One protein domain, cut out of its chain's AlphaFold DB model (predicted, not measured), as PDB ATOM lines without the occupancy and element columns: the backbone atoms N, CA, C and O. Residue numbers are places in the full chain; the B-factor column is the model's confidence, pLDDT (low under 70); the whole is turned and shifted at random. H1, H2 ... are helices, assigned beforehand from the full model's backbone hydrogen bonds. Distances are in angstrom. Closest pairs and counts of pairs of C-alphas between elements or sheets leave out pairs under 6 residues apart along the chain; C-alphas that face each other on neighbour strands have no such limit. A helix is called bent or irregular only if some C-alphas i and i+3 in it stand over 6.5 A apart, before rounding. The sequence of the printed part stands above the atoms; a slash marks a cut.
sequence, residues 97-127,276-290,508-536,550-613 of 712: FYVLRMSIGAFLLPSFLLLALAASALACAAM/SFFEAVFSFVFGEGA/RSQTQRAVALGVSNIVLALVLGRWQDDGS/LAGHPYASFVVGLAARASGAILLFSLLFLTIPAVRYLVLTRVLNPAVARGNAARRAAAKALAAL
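AT A GLANCE: This is residues 97 to 127, 276 to 290, 508 to 536 and 550 to 613 of the 712 residues of a protein of Bicosoecida sp. CB-2014 (UniProt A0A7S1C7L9). One very long helix, H4, makes the length of this rod, and three other helices gather along its first part while its last stretch, residues 586 to 613, sticks out free as a tail. H3 runs beside the first part of the long arm H4b, H1 packs at a slant on the short arm H4a, and the short H2 packs on both H3 and H4b. The printed part has 139 residues, with four named helices in the order H1, H2, H3, H4 and no named strand; the class is all helix. The whole is extended, with a radius of gyration of the C-alphas of 22.7 A and spans of 89 by 30 by 29 A.

HOW THE PARTS SIT: Start at Phe 97 with H1, residues 97 to 127. By its hydrogen bonds H4, residues 554 to 613, was assigned as one helix, but it is bent: C-alphas 565 and 568 are 7.1 A apart, and its arms H4a, residues 554 to 565, and H4b, residues 568 to 613, stand at a steep tilt of 47 degrees. H1 touches H4a with residues 114 to 121 alone, opposite ways at a steep tilt of 40 degrees; their closest C-alphas, of Ala 121 and Ala 556, are 6.0 A apart. Go on to H2, residues 277 to 285, which touches H3, residues 508 to 533, about perpendicular at 85 degrees; the closest C-alphas are those of Val 281 and Ala 514, 5.4 A. H2 also touches H4b, closest at the C-alphas of Val 285 and Pro 581, 5.0 A, while H2 and H4a are apart. H3 touches H4b at a shallow tilt of 27 degrees, opposite ways, with the C-alphas of Gly 518 and Ser 574 closest at 5.8 A. In H2 and H3 every O i to N i+4 pair is within hydrogen-bond range; in H1 25 of 27 are, in H4a 7 of 8 and in H4b 38 of 42.

IN THESE COORDINATES: Find C-alpha 97 at (199.895, 157.011, 210.172); from there H1 runs 44.6 A to Met 127. H2 covers 12.3 A, and H3 37.9 A from Arg 508 to Asp 533. H4a covers 17.1 A. H4b runs 66.2 A to C-alpha 613 at (193.312, 111.352, 228.980); it is irregular, with C-alphas 590 and 593 7.0 A apart, and has a kink of 27 degrees near residue 588.

THE WHOLE: The two C-alphas farthest apart are those of Gly 552 and Leu 613, 89.0 A. Look for three cuts: C-alphas 127 and 276 are 36.3 A apart, 290 and 508 20.6 A, and 536 and 550 15.2 A. The mean pLDDT of the printed part is 70.6; 64 residues are under 70, among them 550 to 557 and 602 to 613.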
ATOM      1  N   PHE A  97     200.981 156.914 209.192       63.75
ATOM      2  CA  PHE A  97     199.895 157.011 210.172       63.75
ATOM      3  C   PHE A  97     200.003 158.268 211.040       63.75
ATOM      4  O   PHE A  97     198.973 158.827 211.398       63.75
ATOM      5  N   TYR A  98     201.207 158.766 211.324       62.72
ATOM      6  CA  TYR A  98     201.429 160.034 212.017       62.72
ATOM      7  C   TYR A  98     200.984 161.230 211.165       62.72
ATOM      8  O   TYR A  98     200.200 162.055 211.634       62.72
ATOM      9  N   VAL A  99     201.400 161.294 209.896       67.25
ATOM     10  CA  VAL A  99     200.976 162.352 208.962       67.25
ATOM     11  C   VAL A  99     199.461 162.295 208.724       67.25
ATOM     12  O   VAL A  99     198.807 163.336 208.724       67.25
ATOM     13  N   LEU A 100     198.879 161.097 208.601       66.06
ATOM     14  CA  LEU A 100     197.432 160.895 208.458       66.06
ATOM     15  C   LEU A 100     196.649 161.226 209.748       66.06
ATOM     16  O   LEU A 100     195.553 161.776 209.684       66.06
ATOM     17  N   ARG A 101     197.214 160.949 210.930       64.50
ATOM     18  CA  ARG A 101     196.662 161.353 212.237       64.50
ATOM     19  C   ARG A 101     196.658 162.871 212.385       64.50
ATOM     20  O   ARG A 101     195.632 163.447 212.750       64.50
ATOM     21  N   MET A 102     197.786 163.512 212.085       62.84
ATOM     22  CA  MET A 102     197.924 164.964 212.168       62.84
ATOM     23  C   MET A 102     197.063 165.679 211.125       62.84
ATOM     24  O   MET A 102     196.446 166.683 211.467       62.84
ATOM     25  N   SER A 103     196.921 165.153 209.902       70.69
ATOM     26  CA  SER A 103     196.011 165.743 208.914       70.69
ATOM     27  C   SER A 103     194.542 165.635 209.342       70.69
ATOM     28  O   SER A 103     193.812 166.616 209.208       70.69
ATOM     29  N   ILE A 104     194.108 164.524 209.954       67.56
ATOM     30  CA  ILE A 104     192.743 164.421 210.501       67.56
ATOM     31  C   ILE A 104     192.484 165.454 211.604       67.56
ATOM     32  O   ILE A 104     191.445 166.112 211.571       67.56
ATOM     33  N   GLY A 105     193.425 165.677 212.526       67.19
ATOM     34  CA  GLY A 105     193.301 166.757 213.513       67.19
ATOM     35  C   GLY A 105     193.307 168.157 212.879       67.19
ATOM     36  O   GLY A 105     192.443 168.987 213.173       67.19
ATOM     37  N   ALA A 106     194.258 168.409 211.976       68.00
ATOM     38  CA  ALA A 106     194.520 169.725 211.398       68.00
ATOM     39  C   ALA A 106     193.457 170.199 210.394       68.00
ATOM     40  O   ALA A 106     193.243 171.404 210.296       68.00
ATOM     41  N   PHE A 107     192.773 169.300 209.674       68.44
ATOM     42  CA  PHE A 107     191.693 169.670 208.744       68.44
ATOM     43  C   PHE A 107     190.311 169.756 209.408       68.44
ATOM     44  O   PHE A 107     189.464 170.531 208.959       68.44
ATOM     45  N   LEU A 108     190.071 169.025 210.502       72.75
ATOM     46  CA  LEU A 108     188.759 168.987 211.160       72.75
ATOM     47  C   LEU A 108     188.396 170.325 211.834       72.75
ATOM     48  O   LEU A 108     187.250 170.766 211.744       72.75
ATOM     49  N   LEU A 109     189.377 171.018 212.423       72.56
ATOM     50  CA  LEU A 109     189.215 172.363 212.999       72.56
ATOM     51  C   LEU A 109     188.825 173.446 211.963       72.56
ATOM     52  O   LEU A 109     187.781 174.078 212.149       72.56
ATOM     53  N   PRO A 110     189.579 173.681 210.866       72.44
ATOM     54  CA  PRO A 110     189.203 174.661 209.850       72.44
ATOM     55  C   PRO A 110     187.954 174.247 209.065       72.44
ATOM     56  O   PRO A 110     187.175 175.124 208.702       72.44
ATOM     57  N   SER A 111     187.694 172.948 208.858       72.50
ATOM     58  CA  SER A 111     186.430 172.489 208.258       72.50
ATOM     59  C   SER A 111     185.224 172.838 209.140       72.50
ATOM     60  O   SER A 111     184.206 173.301 208.628       72.50
ATOM     61  N   PHE A 112     185.333 172.676 210.464       75.19
ATOM     62  CA  PHE A 112     184.286 173.086 211.406       75.19
ATOM     63  C   PHE A 112     184.127 174.615 211.481       75.19
ATOM     64  O   PHE A 112     183.004 175.119 211.528       75.19
ATOM     65  N   LEU A 113     185.229 175.371 211.441       77.88
ATOM     66  CA  LEU A 113     185.180 176.834 211.388       77.88
ATOM     67  C   LEU A 113     184.491 177.326 210.104       77.88
ATOM     68  O   LEU A 113     183.636 178.206 210.165       77.88
ATOM     69  N   LEU A 114     184.814 176.729 208.954       72.75
ATOM     70  CA  LEU A 114     184.210 177.055 207.661       72.75
ATOM     71  C   LEU A 114     182.714 176.697 207.631       72.75
ATOM     72  O   LEU A 114     181.916 177.515 207.176       72.75
ATOM     73  N   LEU A 115     182.316 175.551 208.202       73.56
ATOM     74  CA  LEU A 115     180.909 175.206 208.464       73.56
ATOM     75  C   LEU A 115     180.202 176.306 209.273       73.56
ATOM     76  O   LEU A 115     179.156 176.798 208.854       73.56
ATOM     77  N   ALA A 116     180.771 176.719 210.409       72.94
ATOM     78  CA  ALA A 116     180.171 177.730 211.280       72.94
ATOM     79  C   ALA A 116     180.071 179.116 210.604       72.94
ATOM     80  O   ALA A 116     179.083 179.834 210.791       72.94
ATOM     81  N   LEU A 117     181.053 179.482 209.777       76.25
ATOM     82  CA  LEU A 117     181.045 180.718 208.988       76.25
ATOM     83  C   LEU A 117     180.005 180.681 207.855       76.25
ATOM     84  O   LEU A 117     179.267 181.648 207.675       76.25
ATOM     85  N   ALA A 118     179.879 179.564 207.132       70.25
ATOM     86  CA  ALA A 118     178.849 179.395 206.105       70.25
ATOM     87  C   ALA A 118     177.431 179.402 206.710       70.25
ATOM     88  O   ALA A 118     176.538 180.092 206.215       70.25
ATOM     89  N   ALA A 119     177.243 178.698 207.830       71.88
ATOM     90  CA  ALA A 119     175.992 178.654 208.583       71.88
ATOM     91  C   ALA A 119     175.555 180.037 209.097       71.88
ATOM     92  O   ALA A 119     174.397 180.426 208.938       71.88
ATOM     93  N   SER A 120     176.480 180.803 209.683       69.25
ATOM     94  CA  SER A 120     176.190 182.154 210.180       69.25
ATOM     95  C   SER A 120     175.959 183.164 209.048       69.25
ATOM     96  O   SER A 120     175.057 183.994 209.165       69.25
ATOM     97  N   ALA A 121     176.664 183.056 207.916       69.25
ATOM     98  CA  ALA A 121     176.378 183.860 206.725       69.25
ATOM     99  C   ALA A 121     174.957 183.601 206.180       69.25
ATOM    100  O   ALA A 121     174.219 184.553 205.903       69.25
ATOM    101  N   LEU A 122     174.541 182.331 206.098       68.06
ATOM    102  CA  LEU A 122     173.189 181.939 205.682       68.06
ATOM    103  C   LEU A 122     172.115 182.447 206.662       68.06
ATOM    104  O   LEU A 122     171.089 182.979 206.234       68.06
ATOM    105  N   ALA A 123     172.366 182.355 207.972       67.94
ATOM    106  CA  ALA A 123     171.469 182.883 209.000       67.94
ATOM    107  C   ALA A 123     171.308 184.412 208.908       67.94
ATOM    108  O   ALA A 123     170.190 184.924 208.959       67.94
ATOM    109  N   CYS A 124     172.402 185.150 208.695       66.25
ATOM    110  CA  CYS A 124     172.375 186.601 208.493       66.25
ATOM    111  C   CYS A 124     171.574 187.019 207.246       66.25
ATOM    112  O   CYS A 124     170.864 188.028 207.292       66.25
ATOM    113  N   ALA A 125     171.637 186.240 206.160       62.94
ATOM    114  CA  ALA A 125     170.797 186.455 204.981       62.94
ATOM    115  C   ALA A 125     169.311 186.190 205.278       62.94
ATOM    116  O   ALA A 125     168.455 187.011 204.940       62.94
ATOM    117  N   ALA A 126     169.005 185.080 205.959       65.00
ATOM    118  CA  ALA A 126     167.638 184.710 206.323       65.00
ATOM    119  C   ALA A 126     166.973 185.749 207.245       65.00
ATOM    120  O   ALA A 126     165.828 186.130 207.003       65.00
ATOM    121  N   MET A 127     167.699 186.265 208.244       73.12
ATOM    122  CA  MET A 127     167.201 187.318 209.139       73.12
ATOM    123  C   MET A 127     166.924 188.629 208.390       73.12
ATOM    124  O   MET A 127     165.870 189.231 208.588       73.12
ATOM    125  N   SER A 276     188.384 161.084 225.858       72.50
ATOM    126  CA  SER A 276     188.086 162.429 225.358       72.50
ATOM    127  C   SER A 276     187.503 162.372 223.935       72.50
ATOM    128  O   SER A 276     187.731 161.425 223.189       72.50
ATOM    129  N   PHE A 277     186.726 163.379 223.511       68.06
ATOM    130  CA  PHE A 277     186.034 163.316 222.210       68.06
ATOM    131  C   PHE A 277     186.990 163.073 221.026       68.06
ATOM    132  O   PHE A 277     186.703 162.244 220.166       68.06
ATOM    133  N   PHE A 278     188.140 163.752 221.003       63.59
ATOM    134  CA  PHE A 278     189.146 163.598 219.947       63.59
ATOM    135  C   PHE A 278     189.845 162.235 219.986       63.59
ATOM    136  O   PHE A 278     190.154 161.669 218.942       63.59
ATOM    137  N   GLU A 279     190.059 161.690 221.177       64.31
ATOM    138  CA  GLU A 279     190.660 160.378 221.423       64.31
ATOM    139  C   GLU A 279     189.706 159.235 221.068       64.31
ATOM    140  O   GLU A 279     190.117 158.273 220.428       64.31
ATOM    141  N   ALA A 280     188.414 159.377 221.365       71.00
ATOM    142  CA  ALA A 280     187.388 158.433 220.946       71.00
ATOM    143  C   ALA A 280     187.142 158.481 219.425       71.00
ATOM    144  O   ALA A 280     186.962 157.439 218.799       71.00
ATOM    145  N   VAL A 281     187.203 159.666 218.800       67.88
ATOM    146  CA  VAL A 281     187.236 159.803 217.330       67.88
ATOM    147  C   VAL A 281     188.501 159.157 216.750       67.88
ATOM    148  O   VAL A 281     188.419 158.465 215.736       67.88
ATOM    149  N   PHE A 282     189.659 159.322 217.392       67.56
ATOM    150  CA  PHE A 282     190.908 158.701 216.949       67.56
ATOM    151  C   PHE A 282     190.865 157.166 217.058       67.56
ATOM    152  O   PHE A 282     191.151 156.477 216.078       67.56
ATOM    153  N   SER A 283     190.438 156.634 218.206       70.62
ATOM    154  CA  SER A 283     190.230 155.201 218.436       70.62
ATOM    155  C   SER A 283     189.157 154.626 217.503       70.62
ATOM    156  O   SER A 283     189.288 153.493 217.050       70.62
ATOM    157  N   PHE A 284     188.128 155.393 217.130       75.19
ATOM    158  CA  PHE A 284     187.176 154.965 216.105       75.19
ATOM    159  C   PHE A 284     187.834 154.838 214.718       75.19
ATOM    160  O   PHE A 284     187.658 153.820 214.048       75.19
ATOM    161  N   VAL A 285     188.596 155.850 214.283       69.94
ATOM    162  CA  VAL A 285     189.163 155.880 212.922       69.94
ATOM    163  C   VAL A 285     190.317 154.896 212.742       69.94
ATOM    164  O   VAL A 285     190.337 154.136 211.772       69.94
ATOM    165  N   PHE A 286     191.273 154.897 213.669       69.00
ATOM    166  CA  PHE A 286     192.512 154.125 213.557       69.00
ATOM    167  C   PHE A 286     192.497 152.850 214.398       69.00
ATOM    168  O   PHE A 286     193.092 151.851 213.989       69.00
ATOM    169  N   GLY A 287     191.769 152.859 215.517       62.44
ATOM    170  CA  GLY A 287     191.690 151.733 216.436       62.44
ATOM    171  C   GLY A 287     192.738 151.693 217.528       62.44
ATOM    172  O   GLY A 287     193.707 152.448 217.529       62.44
ATOM    173  N   GLU A 288     192.560 150.690 218.381       64.06
ATOM    174  CA  GLU A 288     193.650 150.133 219.173       64.06
ATOM    175  C   GLU A 288     194.568 149.267 218.295       64.06
ATOM    176  O   GLU A 288     194.198 148.840 217.192       64.06
ATOM    177  N   GLY A 289     195.782 149.025 218.795       54.25
ATOM    178  CA  GLY A 289     196.784 148.188 218.138       54.25
ATOM    179  C   GLY A 289     196.451 146.691 218.156       54.25
ATOM    180  O   GLY A 289     195.318 146.269 218.385       54.25
ATOM    181  N   ALA A 290     197.472 145.863 217.927       51.88
ATOM    182  CA  ALA A 290     197.365 144.442 218.250       51.88
ATOM    183  C   ALA A 290     197.099 144.287 219.759       51.88
ATOM    184  O   ALA A 290     197.716 145.028 220.530       51.88
ATOM    185  N   ARG A 508     179.903 152.976 222.870       72.25
ATOM    186  CA  ARG A 508     178.937 152.985 221.746       72.25
ATOM    187  C   ARG A 508     178.391 154.389 221.431       72.25
ATOM    188  O   ARG A 508     178.221 154.721 220.260       72.25
ATOM    189  N   SER A 509     178.196 155.232 222.450       69.00
ATOM    190  CA  SER A 509     177.731 156.619 222.292       69.00
ATOM    191  C   SER A 509     178.803 157.574 221.745       69.00
ATOM    192  O   SER A 509     178.468 158.570 221.103       69.00
ATOM    193  N   GLN A 510     180.091 157.321 221.995       72.81
ATOM    194  CA  GLN A 510     181.196 158.072 221.392       72.81
ATOM    195  C   GLN A 510     181.338 157.701 219.911       72.81
ATOM    196  O   GLN A 510     181.368 158.591 219.063       72.81
ATOM    197  N   THR A 511     181.300 156.405 219.593       74.75
ATOM    198  CA  THR A 511     181.314 155.880 218.217       74.75
ATOM    199  C   THR A 511     180.166 156.450 217.377       74.75
ATOM    200  O   THR A 511     180.392 156.949 216.277       74.75
ATOM    201  N   GLN A 512     178.941 156.482 217.918       76.81
ATOM    202  CA  GLN A 512     177.794 157.128 217.265       76.81
ATOM    203  C   GLN A 512     178.025 158.626 216.997       76.81
ATOM    204  O   GLN A 512     177.687 159.109 215.919       76.81
ATOM    205  N   ARG A 513     178.642 159.364 217.933       74.50
ATOM    206  CA  ARG A 513     178.978 160.790 217.754       74.50
ATOM    207  C   ARG A 513     180.074 161.013 216.704       74.50
ATOM    208  O   ARG A 513     179.972 161.966 215.935       74.50
ATOM    209  N   ALA A 514     181.075 160.134 216.628       76.81
ATOM    210  CA  ALA A 514     182.112 160.180 215.594       76.81
ATOM    211  C   ALA A 514     181.516 159.959 214.190       76.81
ATOM    212  O   ALA A 514     181.744 160.764 213.287       76.81
ATOM    213  N   VAL A 515     180.676 158.929 214.029       81.25
ATOM    214  CA  VAL A 515     179.951 158.652 212.774       81.25
ATOM    215  C   VAL A 515     179.030 159.816 212.394       81.25
ATOM    216  O   VAL A 515     179.055 160.257 211.244       81.25
ATOM    217  N   ALA A 516     178.267 160.361 213.346       80.94
ATOM    218  CA  ALA A 516     177.373 161.492 213.098       80.94
ATOM    219  C   ALA A 516     178.120 162.743 212.600       80.94
ATOM    220  O   ALA A 516     177.630 163.410 211.687       80.94
ATOM    221  N   LEU A 517     179.314 163.038 213.131       79.56
ATOM    222  CA  LEU A 517     180.156 164.133 212.629       79.56
ATOM    223  C   LEU A 517     180.606 163.885 211.177       79.56
ATOM    224  O   LEU A 517     180.496 164.782 210.342       79.56
ATOM    225  N   GLY A 518     181.055 162.663 210.865       79.69
ATOM    226  CA  GLY A 518     181.455 162.278 209.507       79.69
ATOM    227  C   GLY A 518     180.322 162.445 208.490       79.69
ATOM    228  O   GLY A 518     180.500 163.109 207.470       79.69
ATOM    229  N   VAL A 519     179.129 161.923 208.799       83.69
ATOM    230  CA  VAL A 519     177.935 162.069 207.945       83.69
ATOM    231  C   VAL A 519     177.510 163.539 207.816       83.69
ATOM    232  O   VAL A 519     177.174 163.978 206.716       83.69
ATOM    233  N   SER A 520     177.588 164.326 208.895       78.94
ATOM    234  CA  SER A 520     177.254 165.761 208.867       78.94
ATOM    235  C   SER A 520     178.139 166.547 207.895       78.94
ATOM    236  O   SER A 520     177.638 167.408 207.172       78.94
ATOM    237  N   ASN A 521     179.435 166.227 207.824       76.06
ATOM    238  CA  ASN A 521     180.360 166.872 206.888       76.06
ATOM    239  C   ASN A 521     180.081 166.488 205.421       76.06
ATOM    240  O   ASN A 521     180.196 167.343 204.543       76.06
ATOM    241  N   ILE A 522     179.648 165.247 205.149       81.75
ATOM    242  CA  ILE A 522     179.204 164.830 203.803       81.75
ATOM    243  C   ILE A 522     177.961 165.630 203.387       81.75
ATOM    244  O   ILE A 522     177.946 166.224 202.309       81.75
ATOM    245  N   VAL A 523     176.940 165.694 204.252       79.50
ATOM    246  CA  VAL A 523     175.701 166.449 203.983       79.50
ATOM    247  C   VAL A 523     176.003 167.934 203.759       79.50
ATOM    248  O   VAL A 523     175.529 168.504 202.778       79.50
ATOM    249  N   LEU A 524     176.841 168.545 204.605       72.94
ATOM    250  CA  LEU A 524     177.295 169.925 204.425       72.94
ATOM    251  C   LEU A 524     177.927 170.141 203.048       72.94
ATOM    252  O   LEU A 524     177.559 171.080 202.349       72.94
ATOM    253  N   ALA A 525     178.899 169.311 202.670       74.31
ATOM    254  CA  ALA A 525     179.666 169.542 201.453       74.31
ATOM    255  C   ALA A 525     178.823 169.319 200.182       74.31
ATOM    256  O   ALA A 525     179.001 170.043 199.202       74.31
ATOM    257  N   LEU A 526     177.840 168.410 200.226       79.31
ATOM    258  CA  LEU A 526     176.823 168.264 199.179       79.31
ATOM    259  C   LEU A 526     175.905 169.495 199.082       79.31
ATOM    260  O   LEU A 526     175.656 169.977 197.979       79.31
ATOM    261  N   VAL A 527     175.436 170.038 200.213       72.31
ATOM    262  CA  VAL A 527     174.609 171.262 200.245       72.31
ATOM    263  C   VAL A 527     175.396 172.478 199.742       72.31
ATOM    264  O   VAL A 527     174.874 173.255 198.945       72.31
ATOM    265  N   LEU A 528     176.664 172.618 200.147       68.75
ATOM    266  CA  LEU A 528     177.556 173.670 199.654       68.75
ATOM    267  C   LEU A 528     177.796 173.558 198.145       68.75
ATOM    268  O   LEU A 528     177.832 174.594 197.489       68.75
ATOM    269  N   GLY A 529     177.949 172.342 197.607       69.31
ATOM    270  CA  GLY A 529     178.089 172.101 196.168       69.31
ATOM    271  C   GLY A 529     176.844 172.527 195.388       69.31
ATOM    272  O   GLY A 529     176.933 173.399 194.532       69.31
ATOM    273  N   ARG A 530     175.661 172.022 195.768       72.19
ATOM    274  CA  ARG A 530     174.389 172.375 195.103       72.19
ATOM    275  C   ARG A 530     174.117 173.878 195.087       72.19
ATOM    276  O   ARG A 530     173.702 174.424 194.073       72.19
ATOM    277  N   TRP A 531     174.416 174.559 196.192       63.94
ATOM    278  CA  TRP A 531     174.251 176.008 196.295       63.94
ATOM    279  C   TRP A 531     175.256 176.813 195.439       63.94
ATOM    280  O   TRP A 531     175.023 177.990 195.162       63.94
ATOM    281  N   GLN A 532     176.357 176.197 194.990       64.75
ATOM    282  CA  GLN A 532     177.267 176.768 193.988       64.75
ATOM    283  C   GLN A 532     176.776 176.482 192.560       64.75
ATOM    284  O   GLN A 532     176.797 177.395 191.732       64.75
ATOM    285  N   ASP A 533     176.283 175.266 192.292       64.94
ATOM    286  CA  ASP A 533     175.729 174.863 190.990       64.94
ATOM    287  C   ASP A 533     174.594 175.813 190.553       64.94
ATOM    288  O   ASP A 533     174.648 176.393 189.465       64.94
ATOM    289  N   ASP A 534     173.629 176.072 191.446       58.50
ATOM    290  CA  ASP A 534     172.490 176.983 191.222       58.50
ATOM    291  C   ASP A 534     172.913 178.440 190.926       58.50
ATOM    292  O   ASP A 534     172.150 179.216 190.347       58.50
ATOM    293  N   GLY A 535     174.137 178.832 191.300       52.25
ATOM    294  CA  GLY A 535     174.712 180.144 190.998       52.25
ATOM    295  C   GLY A 535     175.418 180.238 189.642       52.25
ATOM    296  O   GLY A 535     175.814 181.336 189.252       52.25
ATOM    297  N   SER A 536     175.584 179.123 188.924       48.66
ATOM    298  CA  SER A 536     176.378 179.046 187.685       48.66
ATOM    299  C   SER A 536     175.544 179.054 186.390       48.66
ATOM    300  O   SER A 536     176.095 179.066 185.291       48.66
ATOM    301  N   LEU A 550     173.219 188.201 199.007       49.25
ATOM    302  CA  LEU A 550     174.533 188.266 199.676       49.25
ATOM    303  C   LEU A 550     175.511 189.270 199.045       49.25
ATOM    304  O   LEU A 550     176.529 189.596 199.653       49.25
ATOM    305  N   ALA A 551     175.199 189.794 197.855       50.41
ATOM    306  CA  ALA A 551     176.100 190.609 197.033       50.41
ATOM    307  C   ALA A 551     176.625 191.911 197.683       50.41
ATOM    308  O   ALA A 551     177.583 192.489 197.180       50.41
ATOM    309  N   GLY A 552     176.023 192.374 198.786       53.47
ATOM    310  CA  GLY A 552     176.418 193.599 199.493       53.47
ATOM    311  C   GLY A 552     177.356 193.415 200.694       53.47
ATOM    312  O   GLY A 552     177.684 194.412 201.330       53.47
ATOM    313  N   HIS A 553     177.761 192.189 201.059       58.28
ATOM    314  CA  HIS A 553     178.569 191.956 202.267       58.28
ATOM    315  C   HIS A 553     179.917 191.277 201.946       58.28
ATOM    316  O   HIS A 553     179.918 190.097 201.585       58.28
ATOM    317  N   PRO A 554     181.074 191.952 202.122       65.31
ATOM    318  CA  PRO A 554     182.378 191.424 201.692       65.31
ATOM    319  C   PRO A 554     182.776 190.138 202.429       65.31
ATOM    320  O   PRO A 554     183.442 189.269 201.875       65.31
ATOM    321  N   TYR A 555     182.304 189.973 203.668       62.84
ATOM    322  CA  TYR A 555     182.517 188.756 204.452       62.84
ATOM    323  C   TYR A 555     181.777 187.540 203.868       62.84
ATOM    324  O   TYR A 555     182.247 186.413 203.995       62.84
ATOM    325  N   ALA A 556     180.621 187.749 203.222       63.53
ATOM    326  CA  ALA A 556     179.824 186.657 202.671       63.53
ATOM    327  C   ALA A 556     180.449 186.112 201.380       63.53
ATOM    328  O   ALA A 556     180.668 184.909 201.274       63.53
ATOM    329  N   SER A 557     180.812 186.988 200.438       65.19
ATOM    330  CA  SER A 557     181.517 186.592 199.212       65.19
ATOM    331  C   SER A 557     182.881 185.951 199.503       65.19
ATOM    332  O   SER A 557     183.248 184.983 198.838       65.19
ATOM    333  N   PHE A 558     183.598 186.409 200.537       71.38
ATOM    334  CA  PHE A 558     184.832 185.765 200.998       71.38
ATOM    335  C   PHE A 558     184.602 184.329 201.503       71.38
ATOM    336  O   PHE A 558     185.240 183.397 201.008       71.38
ATOM    337  N   VAL A 559     183.665 184.126 202.439       67.00
ATOM    338  CA  VAL A 559     183.341 182.790 202.984       67.00
ATOM    339  C   VAL A 559     182.871 181.839 201.879       67.00
ATOM    340  O   VAL A 559     183.275 180.677 201.858       67.00
ATOM    341  N   VAL A 560     182.087 182.334 200.920       68.62
ATOM    342  CA  VAL A 560     181.597 181.566 199.765       68.62
ATOM    343  C   VAL A 560     182.732 181.174 198.812       68.62
ATOM    344  O   VAL A 560     182.855 180.002 198.458       68.62
ATOM    345  N   GLY A 561     183.610 182.113 198.445       71.25
ATOM    346  CA  GLY A 561     184.762 181.844 197.574       71.25
ATOM    347  C   GLY A 561     185.820 180.919 198.195       71.25
ATOM    348  O   GLY A 561     186.553 180.244 197.462       71.25
ATOM    349  N   LEU A 562     185.877 180.863 199.531       71.94
ATOM    350  CA  LEU A 562     186.667 179.899 200.298       71.94
ATOM    351  C   LEU A 562     185.980 178.524 200.351       71.94
ATOM    352  O   LEU A 562     186.623 177.512 200.072       71.94
ATOM    353  N   ALA A 563     184.674 178.479 200.634       68.94
ATOM    354  CA  ALA A 563     183.883 177.247 200.661       68.94
ATOM    355  C   ALA A 563     183.887 176.514 199.309       68.94
ATOM    356  O   ALA A 563     184.005 175.290 199.283       68.94
ATOM    357  N   ALA A 564     183.846 177.252 198.197       70.31
ATOM    358  CA  ALA A 564     183.938 176.683 196.854       70.31
ATOM    359  C   ALA A 564     185.284 175.992 196.576       70.31
ATOM    360  O   ALA A 564     185.323 174.942 195.943       70.31
ATOM    361  N   ARG A 565     186.392 176.536 197.096       77.81
ATOM    362  CA  ARG A 565     187.723 175.908 196.989       77.81
ATOM    363  C   ARG A 565     187.911 174.744 197.964       77.81
ATOM    364  O   ARG A 565     188.647 173.812 197.661       77.81
ATOM    365  N   ALA A 566     187.265 174.796 199.127       75.06
ATOM    366  CA  ALA A 566     187.385 173.773 200.162       75.06
ATOM    367  C   ALA A 566     186.462 172.556 199.947       75.06
ATOM    368  O   ALA A 566     186.780 171.473 200.434       75.06
ATOM    369  N   SER A 567     185.345 172.705 199.227       71.38
ATOM    370  CA  SER A 567     184.286 171.689 199.079       71.38
ATOM    371  C   SER A 567     184.808 170.306 198.661       71.38
ATOM    372  O   SER A 567     184.539 169.320 199.346       71.38
ATOM    373  N   GLY A 568     185.613 170.229 197.596       79.06
ATOM    374  CA  GLY A 568     186.194 168.976 197.102       79.06
ATOM    375  C   GLY A 568     187.157 168.315 198.094       79.06
ATOM    376  O   GLY A 568     187.136 167.095 198.257       79.06
ATOM    377  N   ALA A 569     187.948 169.112 198.820       78.19
ATOM    378  CA  ALA A 569     188.831 168.609 199.871       78.19
ATOM    379  C   ALA A 569     188.032 168.082 201.077       78.19
ATOM    380  O   ALA A 569     188.357 167.021 201.605       78.19
ATOM    381  N   ILE A 570     186.954 168.770 201.469       74.19
ATOM    382  CA  ILE A 570     186.055 168.348 202.555       74.19
ATOM    383  C   ILE A 570     185.289 167.070 202.167       74.19
ATOM    384  O   ILE A 570     185.143 166.183 203.010       74.19
ATOM    385  N   LEU A 571     184.855 166.920 200.908       79.31
ATOM    386  CA  LEU A 571     184.247 165.678 200.401       79.31
ATOM    387  C   LEU A 571     185.227 164.501 200.468       79.31
ATOM    388  O   LEU A 571     184.904 163.477 201.072       79.31
ATOM    389  N   LEU A 572     186.430 164.659 199.904       81.81
ATOM    390  CA  LEU A 572     187.476 163.630 199.932       81.81
ATOM    391  C   LEU A 572     187.837 163.237 201.373       81.81
ATOM    392  O   LEU A 572     187.912 162.052 201.696       81.81
ATOM    393  N   PHE A 573     187.995 164.227 202.253       78.12
ATOM    394  CA  PHE A 573     188.269 164.028 203.672       78.12
ATOM    395  C   PHE A 573     187.150 163.261 204.386       78.12
ATOM    396  O   PHE A 573     187.420 162.301 205.105       78.12
ATOM    397  N   SER A 574     185.893 163.645 204.165       76.69
ATOM    398  CA  SER A 574     184.739 163.014 204.817       76.69
ATOM    399  C   SER A 574     184.514 161.583 204.322       76.69
ATOM    400  O   SER A 574     184.145 160.707 205.106       76.69
ATOM    401  N   LEU A 575     184.807 161.318 203.044       83.62
ATOM    402  CA  LEU A 575     184.814 159.970 202.481       83.62
ATOM    403  C   LEU A 575     185.932 159.114 203.096       83.62
ATOM    404  O   LEU A 575     185.671 157.984 203.507       83.62
ATOM    405  N   LEU A 576     187.155 159.638 203.225       82.00
ATOM    406  CA  LEU A 576     188.269 158.941 203.888       82.00
ATOM    407  C   LEU A 576     187.953 158.633 205.360       82.00
ATOM    408  O   LEU A 576     188.125 157.499 205.806       82.00
ATOM    409  N   PHE A 577     187.413 159.614 206.088       80.94
ATOM    410  CA  PHE A 577     187.026 159.494 207.495       80.94
ATOM    411  C   PHE A 577     185.995 158.380 207.745       80.94
ATOM    412  O   PHE A 577     186.016 157.767 208.808       80.94
ATOM    413  N   LEU A 578     185.115 158.087 206.777       82.06
ATOM    414  CA  LEU A 578     184.095 157.039 206.900       82.06
ATOM    415  C   LEU A 578     184.486 155.702 206.236       82.06
ATOM    416  O   LEU A 578     184.025 154.647 206.671       82.06
ATOM    417  N   THR A 579     185.367 155.711 205.229       80.88
ATOM    418  CA  THR A 579     185.830 154.488 204.540       80.88
ATOM    419  C   THR A 579     186.980 153.784 205.261       80.88
ATOM    420  O   THR A 579     186.948 152.557 205.349       80.88
ATOM    421  N   ILE A 580     187.948 154.507 205.840       81.62
ATOM    422  CA  ILE A 580     189.061 153.908 206.608       81.62
ATOM    423  C   ILE A 580     188.551 153.022 207.771       81.62
ATOM    424  O   ILE A 580     188.960 151.856 207.836       81.62
ATOM    425  N   PRO A 581     187.613 153.476 208.636       80.12
ATOM    426  CA  PRO A 581     187.079 152.642 209.711       80.12
ATOM    427  C   PRO A 581     186.232 151.481 209.179       80.12
ATOM    428  O   PRO A 581     186.290 150.385 209.733       80.12
ATOM    429  N   ALA A 582     185.474 151.680 208.094       80.25
ATOM    430  CA  ALA A 582     184.634 150.640 207.497       80.25
ATOM    431  C   ALA A 582     185.465 149.500 206.879       80.25
ATOM    432  O   ALA A 582     185.197 148.327 207.143       80.25
ATOM    433  N   VAL A 583     186.522 149.827 206.124       79.25
ATOM    434  CA  VAL A 583     187.473 148.840 205.586       79.25
ATOM    435  C   VAL A 583     188.177 148.105 206.726       79.25
ATOM    436  O   VAL A 583     188.245 146.874 206.711       79.25
ATOM    437  N   ARG A 584     188.631 148.828 207.759       78.75
ATOM    438  CA  ARG A 584     189.251 148.225 208.947       78.75
ATOM    439  C   ARG A 584     188.289 147.285 209.686       78.75
ATOM    440  O   ARG A 584     188.682 146.165 210.010       78.75
ATOM    441  N   TYR A 585     187.032 147.682 209.892       78.56
ATOM    442  CA  TYR A 585     185.991 146.839 210.492       78.56
ATOM    443  C   TYR A 585     185.743 145.563 209.678       78.56
ATOM    444  O   TYR A 585     185.703 144.468 210.241       78.56
ATOM    445  N   LEU A 586     185.625 145.677 208.350       81.69
ATOM    446  CA  LEU A 586     185.447 144.523 207.465       81.69
ATOM    447  C   LEU A 586     186.638 143.560 207.542       81.69
ATOM    448  O   LEU A 586     186.431 142.356 207.681       81.69
ATOM    449  N   VAL A 587     187.873 144.067 207.516       76.19
ATOM    450  CA  VAL A 587     189.093 143.249 207.619       76.19
ATOM    451  C   VAL A 587     189.181 142.533 208.975       76.19
ATOM    452  O   VAL A 587     189.425 141.324 209.014       76.19
ATOM    453  N   LEU A 588     188.914 143.232 210.081       75.00
ATOM    454  CA  LEU A 588     188.901 142.651 211.429       75.00
ATOM    455  C   LEU A 588     187.847 141.541 211.563       75.00
ATOM    456  O   LEU A 588     188.171 140.422 211.968       75.00
ATOM    457  N   THR A 589     186.608 141.839 211.169       76.62
ATOM    458  CA  THR A 589     185.444 140.957 211.337       76.62
ATOM    459  C   THR A 589     185.433 139.780 210.357       76.62
ATOM    460  O   THR A 589     184.973 138.701 210.720       76.62
ATOM    461  N   ARG A 590     185.940 139.941 209.123       75.88
ATOM    462  CA  ARG A 590     185.951 138.870 208.104       75.88
ATOM    463  C   ARG A 590     187.235 138.038 208.083       75.88
ATOM    464  O   ARG A 590     187.167 136.879 207.683       75.88
ATOM    465  N   VAL A 591     188.386 138.596 208.477       72.56
ATOM    466  CA  VAL A 591     189.698 137.942 208.289       72.56
ATOM    467  C   VAL A 591     190.406 137.646 209.609       72.56
ATOM    468  O   VAL A 591     190.673 136.477 209.891       72.56
ATOM    469  N   LEU A 592     190.717 138.662 210.426       69.25
ATOM    470  CA  LEU A 592     191.566 138.459 211.612       69.25
ATOM    471  C   LEU A 592     190.838 137.695 212.724       69.25
ATOM    472  O   LEU A 592     191.304 136.633 213.139       69.25
ATOM    473  N   ASN A 593     189.687 138.187 213.181       79.12
ATOM    474  CA  ASN A 593     188.999 137.594 214.328       79.12
ATOM    475  C   ASN A 593     188.483 136.165 214.051       79.12
ATOM    476  O   ASN A 593     188.694 135.303 214.905       79.12
ATOM    477  N   PRO A 594     187.959 135.821 212.854       73.69
ATOM    478  CA  PRO A 594     187.646 134.429 212.510       73.69
ATOM    479  C   PRO A 594     188.871 133.508 212.395       73.69
ATOM    480  O   PRO A 594     188.740 132.290 212.523       73.69
ATOM    481  N   ALA A 595     190.071 134.035 212.123       68.50
ATOM    482  CA  ALA A 595     191.304 133.243 212.156       68.50
ATOM    483  C   ALA A 595     191.789 133.000 213.597       68.50
ATOM    484  O   ALA A 595     192.179 131.878 213.923       68.50
ATOM    485  N   VAL A 596     191.703 134.013 214.467       65.94
ATOM    486  CA  VAL A 596     192.011 133.892 215.904       65.94
ATOM    487  C   VAL A 596     191.044 132.924 216.592       65.94
ATOM    488  O   VAL A 596     191.495 131.979 217.236       65.94
ATOM    489  N   ALA A 597     189.733 133.076 216.379       71.62
ATOM    490  CA  ALA A 597     188.707 132.226 216.985       71.62
ATOM    491  C   ALA A 597     188.885 130.736 216.638       71.62
ATOM    492  O   ALA A 597     188.830 129.890 217.528       71.62
ATOM    493  N   ARG A 598     189.184 130.408 215.370       70.12
ATOM    494  CA  ARG A 598     189.509 129.027 214.954       70.12
ATOM    495  C   ARG A 598     190.779 128.496 215.626       70.12
ATOM    496  O   ARG A 598     190.815 127.334 216.012       70.12
ATOM    497  N   GLY A 599     191.795 129.344 215.800       66.38
ATOM    498  CA  GLY A 599     193.011 128.995 216.539       66.38
ATOM    499  C   GLY A 599     192.741 128.678 218.013       66.38
ATOM    500  O   GLY A 599     193.219 127.661 218.510       66.38
ATOM    501  N   ASN A 600     191.940 129.498 218.696       73.12
ATOM    502  CA  ASN A 600     191.576 129.267 220.098       73.12
ATOM    503  C   ASN A 600     190.682 128.029 220.256       73.12
ATOM    504  O   ASN A 600     190.906 127.234 221.163       73.12
ATOM    505  N   ALA A 601     189.718 127.816 219.354       70.75
ATOM    506  CA  ALA A 601     188.866 126.627 219.361       70.75
ATOM    507  C   ALA A 601     189.685 125.328 219.238       70.75
ATOM    508  O   ALA A 601     189.448 124.387 219.993       70.75
ATOM    509  N   ALA A 602     190.694 125.298 218.359       65.88
ATOM    510  CA  ALA A 602     191.604 124.159 218.236       65.88
ATOM    511  C   ALA A 602     192.422 123.912 219.520       65.88
ATOM    512  O   ALA A 602     192.569 122.765 219.934       65.88
ATOM    513  N   ARG A 603     192.902 124.974 220.188       67.94
ATOM    514  CA  ARG A 603     193.614 124.865 221.478       67.94
ATOM    515  C   ARG A 603     192.715 124.323 222.589       67.94
ATOM    516  O   ARG A 603     193.104 123.374 223.260       67.94
ATOM    517  N   ARG A 604     191.501 124.869 222.732       65.19
ATOM    518  CA  ARG A 604     190.479 124.383 223.680       65.19
ATOM    519  C   ARG A 604     190.156 122.903 223.451       65.19
ATOM    520  O   ARG A 604     190.040 122.155 224.413       65.19
ATOM    521  N   ALA A 605     190.019 122.477 222.194       67.06
ATOM    522  CA  ALA A 605     189.745 121.081 221.853       67.06
ATOM    523  C   ALA A 605     190.922 120.155 222.210       67.06
ATOM    524  O   ALA A 605     190.709 119.127 222.848       67.06
ATOM    525  N   ALA A 606     192.155 120.540 221.863       62.66
ATOM    526  CA  ALA A 606     193.354 119.768 222.195       62.66
ATOM    527  C   ALA A 606     193.574 119.651 223.714       62.66
ATOM    528  O   ALA A 606     193.860 118.566 224.209       62.66
ATOM    529  N   ALA A 607     193.381 120.739 224.463       62.16
ATOM    530  CA  ALA A 607     193.547 120.728 225.913       62.16
ATOM    531  C   ALA A 607     192.430 119.954 226.635       62.16
ATOM    532  O   ALA A 607     192.710 119.264 227.609       62.16
ATOM    533  N   LYS A 608     191.186 119.978 226.126       69.69
ATOM    534  CA  LYS A 608     190.117 119.080 226.604       69.69
ATOM    535  C   LYS A 608     190.432 117.605 226.343       69.69
ATOM    536  O   LYS A 608     190.151 116.784 227.204       69.69
ATOM    537  N   ALA A 609     191.015 117.273 225.190       64.69
ATOM    538  CA  ALA A 609     191.430 115.903 224.890       64.69
ATOM    539  C   ALA A 609     192.569 115.434 225.813       64.69
ATOM    540  O   ALA A 609     192.524 114.311 226.300       64.69
ATOM    541  N   LEU A 610     193.544 116.303 226.110       62.72
ATOM    542  CA  LEU A 610     194.600 116.004 227.080       62.72
ATOM    543  C   LEU A 610     194.037 115.822 228.499       62.72
ATOM    544  O   LEU A 610     194.358 114.836 229.146       62.72
ATOM    545  N   ALA A 611     193.159 116.727 228.944       64.62
ATOM    546  CA  ALA A 611     192.536 116.657 230.266       64.62
ATOM    547  C   ALA A 611     191.659 115.405 230.456       64.62
ATOM    548  O   ALA A 611     191.584 114.887 231.565       64.62
ATOM    549  N   ALA A 612     191.012 114.920 229.388       68.50
ATOM    550  CA  ALA A 612     190.259 113.668 229.411       68.50
ATOM    551  C   ALA A 612     191.177 112.443 229.541       68.50
ATOM    552  O   ALA A 612     190.869 111.546 230.312       68.50
ATOM    553  N   LEU A 613     192.322 112.428 228.846       58.44
ATOM    554  CA  LEU A 613     193.312 111.352 228.980       58.44
ATOM    555  C   LEU A 613     193.905 111.296 230.396       58.44
ATOM    556  O   LEU A 613     194.047 110.217 230.943       58.44
TER     557      LEU A 613